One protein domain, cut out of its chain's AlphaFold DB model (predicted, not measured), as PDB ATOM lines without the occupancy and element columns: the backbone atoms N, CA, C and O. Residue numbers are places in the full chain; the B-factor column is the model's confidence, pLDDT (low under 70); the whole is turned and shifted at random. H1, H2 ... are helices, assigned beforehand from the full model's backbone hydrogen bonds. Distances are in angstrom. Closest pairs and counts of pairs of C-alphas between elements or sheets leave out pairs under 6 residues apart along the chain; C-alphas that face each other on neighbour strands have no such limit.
ATOM      1  N   TYR A  92     159.822 115.824 170.170       52.78
ATOM      2  CA  TYR A  92     160.781 114.864 170.678       52.78
ATOM      3  C   TYR A  92     159.975 113.625 171.086       52.78
ATOM      4  O   TYR A  92     159.551 113.535 172.238       52.78
ATOM      5  N   PRO A  93     159.748 112.644 170.190       55.88
ATOM      6  CA  PRO A  93     159.002 111.428 170.526       55.88
ATOM      7  C   PRO A  93     159.699 110.565 171.592       55.88
ATOM      8  O   PRO A  93     159.172 109.527 171.969       55.88
ATOM      9  N   LYS A  94     160.894 110.964 172.046       52.38
ATOM     10  CA  LYS A  94     161.670 110.285 173.086       52.38
ATOM     11  C   LYS A  94     161.630 110.969 174.455       52.38
ATOM     12  O   LYS A  94     162.055 110.343 175.412       52.38
ATOM     13  N   ILE A  95     161.191 112.231 174.552       54.56
ATOM     14  CA  ILE A  95     161.184 112.952 175.842       54.56
ATOM     15  C   ILE A  95     159.904 112.649 176.620       54.56
ATOM     16  O   ILE A  95     159.954 112.459 177.827       54.56
ATOM     17  N   TYR A  96     158.784 112.476 175.922       52.81
ATOM     18  CA  TYR A  96     157.634 111.778 176.480       52.81
ATOM     19  C   TYR A  96     157.774 110.301 176.099       52.81
ATOM     20  O   TYR A  96     157.113 109.827 175.170       52.81
ATOM     21  N   SER A  97     158.692 109.584 176.767       54.06
ATOM     22  CA  SER A  97     158.604 108.120 176.822       54.06
ATOM     23  C   SER A  97     157.186 107.772 177.251       54.06
ATOM     24  O   SER A  97     156.515 108.559 177.915       54.06
ATOM     25  N   ASN A  98     156.671 106.666 176.740       63.69
ATOM     26  CA  ASN A  98     155.271 106.299 176.837       63.69
ATOM     27  C   ASN A  98     154.860 106.204 178.319       63.69
ATOM     28  O   ASN A  98     154.977 105.164 178.949       63.69
ATOM     29  N   ILE A  99     154.375 107.326 178.864       65.81
ATOM     30  CA  ILE A  99     154.043 107.513 180.282       65.81
ATOM     31  C   ILE A  99     153.125 106.374 180.729       65.81
ATOM     32  O   ILE A  99     153.248 105.824 181.812       65.81
ATOM     33  N   VAL A 100     152.250 105.932 179.829       62.38
ATOM     34  CA  VAL A 100     151.311 104.844 180.070       62.38
ATOM     35  C   VAL A 100     151.991 103.470 180.175       62.38
ATOM     36  O   VAL A 100     151.484 102.626 180.914       62.38
ATOM     37  N   THR A 101     153.095 103.194 179.468       67.81
ATOM     38  CA  THR A 101     153.859 101.941 179.647       67.81
ATOM     39  C   THR A 101     154.693 101.968 180.909       67.81
ATOM     40  O   THR A 101     154.557 101.050 181.711       67.81
ATOM     41  N   ASP A 102     155.449 103.039 181.136       66.88
ATOM     42  CA  ASP A 102     156.342 103.157 182.293       66.88
ATOM     43  C   ASP A 102     155.514 103.137 183.600       66.88
ATOM     44  O   ASP A 102     155.875 102.507 184.593       66.88
ATOM     45  N   MET A 103     154.310 103.722 183.585       63.53
ATOM     46  CA  MET A 103     153.390 103.701 184.729       63.53
ATOM     47  C   MET A 103     152.611 102.396 184.882       63.53
ATOM     48  O   MET A 103     152.265 102.022 186.006       63.53
ATOM     49  N   LYS A 104     152.341 101.674 183.786       69.50
ATOM     50  CA  LYS A 104     151.814 100.305 183.874       69.50
ATOM     51  C   LYS A 104     152.845  99.388 184.529       69.50
ATOM     52  O   LYS A 104     152.453  98.516 185.296       69.50
ATOM     53  N   GLU A 105     154.127  99.594 184.249       72.25
ATOM     54  CA  GLU A 105     155.217  98.869 184.901       72.25
ATOM     55  C   GLU A 105     155.336  99.244 186.387       72.25
ATOM     56  O   GLU A 105     155.448  98.350 187.221       72.25
ATOM     57  N   ALA A 106     155.209 100.528 186.741       68.50
ATOM     58  CA  ALA A 106     155.342 100.985 188.128       68.50
ATOM     59  C   ALA A 106     154.126 100.694 189.036       68.50
ATOM     60  O   ALA A 106     154.305 100.317 190.192       68.50
ATOM     61  N   LYS A 107     152.885 100.889 188.556       70.00
ATOM     62  CA  LYS A 107     151.648 100.756 189.365       70.00
ATOM     63  C   LYS A 107     150.737  99.596 188.953       70.00
ATOM     64  O   LYS A 107     149.740  99.341 189.624       70.00
ATOM     65  N   GLY A 108     151.015  98.908 187.846       70.31
ATOM     66  CA  GLY A 108     150.232  97.753 187.384       70.31
ATOM     67  C   GLY A 108     148.844  98.072 186.804       70.31
ATOM     68  O   GLY A 108     148.192  97.175 186.270       70.31
ATOM     69  N   CYS A 109     148.378  99.325 186.855       65.19
ATOM     70  CA  CYS A 109     147.048  99.728 186.392       65.19
ATOM     71  C   CYS A 109     147.106 100.658 185.169       65.19
ATOM     72  O   CYS A 109     147.932 101.564 185.087       65.19
ATOM     73  N   ARG A 110     146.181 100.457 184.221       63.62
ATOM     74  CA  ARG A 110     145.994 101.305 183.024       63.62
ATOM     75  C   ARG A 110     144.864 102.334 183.202       63.62
ATOM     76  O   ARG A 110     144.478 103.002 182.244       63.62
ATOM     77  N   ASP A 111     144.316 102.447 184.409       64.94
ATOM     78  CA  ASP A 111     143.200 103.344 184.692       64.94
ATOM     79  C   ASP A 111     143.683 104.774 184.868       64.94
ATOM     80  O   ASP A 111     144.381 105.110 185.823       64.94
ATOM     81  N   TRP A 112     143.260 105.634 183.943       63.72
ATOM     82  CA  TRP A 112     143.757 107.001 183.885       63.72
ATOM     83  C   TRP A 112     143.251 107.925 184.982       63.72
ATOM     84  O   TRP A 112     143.801 108.996 185.205       63.72
ATOM     85  N   ARG A 113     142.218 107.484 185.692       60.00
ATOM     86  CA  ARG A 113     141.657 108.177 186.849       60.00
ATOM     87  C   ARG A 113     142.506 108.014 188.108       60.00
ATOM     88  O   ARG A 113     142.362 108.808 189.023       60.00
ATOM     89  N   ASN A 114     143.393 107.020 188.137       63.03
ATOM     90  CA  ASN A 114     144.354 106.827 189.224       63.03
ATOM     91  C   ASN A 114     145.659 107.605 188.980       63.03
ATOM     92  O   ASN A 114     146.623 107.457 189.737       63.03
ATOM     93  N   PHE A 115     145.715 108.401 187.909       63.28
ATOM     94  CA  PHE A 115     146.817 109.315 187.662       63.28
ATOM     95  C   PHE A 115     146.568 110.598 188.452       63.28
ATOM     96  O   PHE A 115     145.601 111.314 188.194       63.28
ATOM     97  N   ALA A 116     147.458 110.899 189.397       60.66
ATOM     98  CA  ALA A 116     147.590 112.257 189.897       60.66
ATOM     99  C   ALA A 116     148.186 113.072 188.740       60.66
ATOM    100  O   ALA A 116     149.368 112.955 188.433       60.66
ATOM    101  N   VAL A 117     147.321 113.766 187.993       62.81
ATOM    102  CA  VAL A 117     147.718 114.623 186.858       62.81
ATOM    103  C   VAL A 117     148.518 115.837 187.347       62.81
ATOM    104  O   VAL A 117     149.249 116.446 186.574       62.81
ATOM    105  N   PHE A 118     148.404 116.140 188.635       57.38
ATOM    106  CA  PHE A 118     149.139 117.170 189.349       57.38
ATOM    107  C   PHE A 118     150.049 116.495 190.374       57.38
ATOM    108  O   PHE A 118     149.687 115.445 190.920       57.38
ATOM    109  N   GLU A 119     151.231 117.062 190.610       60.22
ATOM    110  CA  GLU A 119     152.084 116.612 191.709       60.22
ATOM    111  C   GLU A 119     151.334 116.829 193.033       60.22
ATOM    112  O   GLU A 119     150.485 117.715 193.132       60.22
ATOM    113  N   ALA A 120     151.592 115.998 194.046       59.78
ATOM    114  CA  ALA A 120     150.887 116.101 195.329       59.78
ATOM    115  C   ALA A 120     151.057 117.487 195.985       59.78
ATOM    116  O   ALA A 120     150.203 117.904 196.757       59.78
ATOM    117  N   ASP A 121     152.121 118.207 195.622       60.47
ATOM    118  CA  ASP A 121     152.420 119.553 196.108       60.47
ATOM    119  C   ASP A 121     151.648 120.660 195.357       60.47
ATOM    120  O   ASP A 121     151.541 121.779 195.856       60.47
ATOM    121  N   ASP A 122     151.077 120.364 194.181       59.91
ATOM    122  CA  ASP A 122     150.305 121.318 193.368       59.91
ATOM    123  C   ASP A 122     148.807 121.340 193.726       59.91
ATOM    124  O   ASP A 122     148.066 122.224 193.281       59.91
ATOM    125  N   VAL A 123     148.336 120.358 194.503       60.25
ATOM    126  CA  VAL A 123     146.937 120.247 194.930       60.25
ATOM    127  C   VAL A 123     146.856 120.527 196.421       60.25
ATOM    128  O   VAL A 123     147.121 119.668 197.255       60.25
ATOM    129  N   ASP A 124     146.469 121.753 196.758       65.50
ATOM    130  CA  ASP A 124     146.138 122.107 198.133       65.50
ATOM    131  C   ASP A 124     144.763 121.524 198.501       65.50
ATOM    132  O   ASP A 124     143.727 122.173 198.341       65.50
ATOM    133  N   ASP A 125     144.760 120.284 198.997       69.56
ATOM    134  CA  ASP A 125     143.562 119.579 199.480       69.56
ATOM    135  C   ASP A 125     142.868 120.303 200.655       69.56
ATOM    136  O   ASP A 125     141.748 119.946 201.029       69.56
ATOM    137  N   SER A 126     143.502 121.323 201.252       78.56
ATOM    138  CA  SER A 126     142.880 122.134 202.302       78.56
ATOM    139  C   SER A 126     141.847 123.126 201.760       78.56
ATOM    140  O   SER A 126     140.974 123.573 202.510       78.56
ATOM    141  N   ILE A 127     141.902 123.446 200.462       76.31
ATOM    142  CA  ILE A 127     140.978 124.373 199.812       76.31
ATOM    143  C   ILE A 127     139.970 123.577 198.990       76.31
ATOM    144  O   ILE A 127     140.305 122.931 197.998       76.31
ATOM    145  N   SER A 128     138.693 123.672 199.364       78.94
ATOM    146  CA  SER A 128     137.634 123.066 198.564       78.94
ATOM    147  C   SER A 128     137.538 123.746 197.190       78.94
ATOM    148  O   SER A 128     137.654 124.971 197.058       78.94
ATOM    149  N   ALA A 129     137.302 122.950 196.144       78.62
ATOM    150  CA  ALA A 129     137.141 123.466 194.784       78.62
ATOM    151  C   ALA A 129     135.993 124.489 194.683       78.62
ATOM    152  O   ALA A 129     136.086 125.459 193.924       78.62
ATOM    153  N   ASP A 130     134.944 124.300 195.486       81.25
ATOM    154  CA  ASP A 130     133.776 125.176 195.535       81.25
ATOM    155  C   ASP A 130     134.118 126.551 196.133       81.25
ATOM    156  O   ASP A 130     133.690 127.581 195.601       81.25
ATOM    157  N   ASP A 131     134.947 126.602 197.179       83.00
ATOM    158  CA  ASP A 131     135.375 127.865 197.794       83.00
ATOM    159  C   ASP A 131     136.272 128.680 196.853       83.00
ATOM    160  O   ASP A 131     136.127 129.904 196.737       83.00
ATOM    161  N   LEU A 132     137.161 128.012 196.110       84.00
ATOM    162  CA  LEU A 132     138.014 128.667 195.115       84.00
ATOM    163  C   LEU A 132     137.189 129.203 193.937       84.00
ATOM    164  O   LEU A 132     137.438 130.318 193.464       84.00
ATOM    165  N   ALA A 133     136.183 128.446 193.488       85.69
ATOM    166  CA  ALA A 133     135.264 128.875 192.439       85.69
ATOM    167  C   ALA A 133     134.475 130.128 192.850       85.69
ATOM    168  O   ALA A 133     134.426 131.089 192.077       85.69
ATOM    169  N   ARG A 134     133.941 130.161 194.081       88.50
ATOM    170  CA  ARG A 134     133.231 131.328 194.634       88.50
ATOM    171  C   ARG A 134     134.122 132.562 194.726       88.50
ATOM    172  O   ARG A 134     133.741 133.642 194.276       88.50
ATOM    173  N   LYS A 135     135.343 132.403 195.239       88.88
ATOM    174  CA  LYS A 135     136.310 133.504 195.327       88.88
ATOM    175  C   LYS A 135     136.635 134.075 193.945       88.88
ATOM    176  O   LYS A 135     136.649 135.289 193.758       88.88
ATOM    177  N   LYS A 136     136.839 133.204 192.950       90.25
ATOM    178  CA  LYS A 136     137.078 133.645 191.572       90.25
ATOM    179  C   LYS A 136     135.880 134.372 190.973       90.25
ATOM    180  O   LYS A 136     136.100 135.376 190.301       90.25
ATOM    181  N   SER A 137     134.648 133.900 191.180       89.31
ATOM    182  CA  SER A 137     133.469 134.584 190.633       89.31
ATOM    183  C   SER A 137     133.323 136.000 191.184       89.31
ATOM    184  O   SER A 137     133.115 136.926 190.406       89.31
ATOM    185  N   GLU A 138     133.547 136.197 192.485       92.75
ATOM    186  CA  GLU A 138     133.505 137.524 193.113       92.75
ATOM    187  C   GLU A 138     134.592 138.464 192.560       92.75
ATOM    188  O   GLU A 138     134.349 139.648 192.320       92.75
ATOM    189  N   ASP A 139     135.797 137.943 192.312       91.25
ATOM    190  CA  ASP A 139     136.887 138.712 191.706       91.25
ATOM    191  C   ASP A 139     136.584 139.106 190.254       91.25
ATOM    192  O   ASP A 139     136.943 140.206 189.819       91.25
ATOM    193  N   TYR A 140     135.926 138.231 189.489       90.00
ATOM    194  CA  TYR A 140     135.484 138.551 188.132       90.00
ATOM    195  C   TYR A 140     134.368 139.592 188.129       90.00
ATOM    196  O   TYR A 140     134.444 140.530 187.341       90.00
ATOM    197  N   GLU A 141     133.385 139.494 189.025       88.69
ATOM    198  CA  GLU A 141     132.321 140.496 189.159       88.69
ATOM    199  C   GLU A 141     132.882 141.876 189.514       88.69
ATOM    200  O   GLU A 141     132.532 142.867 188.872       88.69
ATOM    201  N   LYS A 142     133.834 141.947 190.453       87.00
ATOM    202  CA  LYS A 142     134.533 143.199 190.794       87.00
ATOM    203  C   LYS A 142     135.274 143.791 189.600       87.00
ATOM    204  O   LYS A 142     135.196 144.995 189.362       87.00
ATOM    205  N   LYS A 143     135.984 142.960 188.830       88.62
ATOM    206  CA  LYS A 143     136.678 143.407 187.613       88.62
ATOM    207  C   LYS A 143     135.688 143.897 186.560       88.62
ATOM    208  O   LYS A 143     135.902 144.958 185.990       88.62
ATOM    209  N   MET A 144     134.593 143.174 186.337       84.12
ATOM    210  CA  MET A 144     133.545 143.567 185.390       84.12
ATOM    211  C   MET A 144     132.885 144.891 185.783       84.12
ATOM    212  O   MET A 144     132.684 145.745 184.924       84.12
ATOM    213  N   ALA A 145     132.619 145.104 187.073       79.94
ATOM    214  CA  ALA A 145     132.103 146.373 187.580       79.94
ATOM    215  C   ALA A 145     133.088 147.533 187.351       79.94
ATOM    216  O   ALA A 145     132.671 148.626 186.977       79.94
ATOM    217  N   ALA A 146     134.394 147.293 187.501       77.62
ATOM    218  CA  ALA A 146     135.424 148.292 187.213       77.62
ATOM    219  C   ALA A 146     135.526 148.635 185.713       77.62
ATOM    220  O   ALA A 146     135.766 149.789 185.371       77.62
ATOM    221  N   PHE A 147     135.304 147.668 184.815       70.94
ATOM    222  CA  PHE A 147     135.285 147.909 183.364       70.94
ATOM    223  C   PHE A 147     133.994 148.576 182.862       70.94
ATOM    224  O   PHE A 147     134.018 149.202 181.808       70.94
ATOM    225  N   GLY A 148     132.884 148.460 183.598       64.62
ATOM    226  CA  GLY A 148     131.604 149.100 183.271       64.62
ATOM    227  C   GLY A 148     131.444 150.536 183.789       64.62
ATOM    228  O   GLY A 148     130.414 151.150 183.537       64.62
ATOM    229  N   SER A 149     132.433 151.065 184.517       58.00
ATOM    230  CA  SER A 149     132.437 152.426 185.070       58.00
ATOM    231  C   SER A 149     133.210 153.412 184.176       58.00
ATOM    232  O   SER A 149     134.073 154.145 184.668       58.00
ATOM    233  N   PHE A 150     132.914 153.414 182.873       52.19
ATOM    234  CA  PHE A 150     133.415 154.387 181.894       52.19
ATOM    235  C   PHE A 150     132.260 155.060 181.155       52.19
ATOM    236  O   PHE A 150     131.311 154.338 180.777       52.19
TER     237      PHE A 150
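Overview. This is residues 92 to 150 of the 150 residues of an uncharacterized protein of Peltaster fructicola (UniProt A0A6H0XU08). A short helix, H1, and a longer one, H2, lie far from each other, joined by a long winding link, and residues 116 to 150, with H2 near their end, stick out as a long arm. The first residues, 92 to 99, also stand free. The printed part has 59 residues, with two named helices in the order H1, H2 and no named strand; the class is all helix, with under half of the residues in named elements. The whole is extended, with a radius of gyration of the C-alphas of 19.8 A and spans of 58 by 31 by 18 A.

Along the chain. Start at C-alpha 92, at (160.781, 114.864, 170.678). Find C-alpha 99 at (154.043, 107.513, 180.282); from there H1 runs through residues 99 to 107, 11.6 A long. H2, residues 129 to 147, runs 27.0 A from C-alpha 129 to C-alpha 147 at (135.285, 147.909, 183.364).

Arrangement. H1 and H2 are apart, with no C-alpha of the one within 8 A of the other. In both, every O i to N i+4 pair is within hydrogen-bond range.

Size, cuts and confidence. The C-alphas of Glu 105 and Phe 150, the two farthest apart, are 59.7 A apart. The printed part has no cut, and residues 108 to 128 make a long link. Look at the B-factor column for low confidence, under 70, at residues 92 to 104, 106, 109 to 125 and 148 to 150.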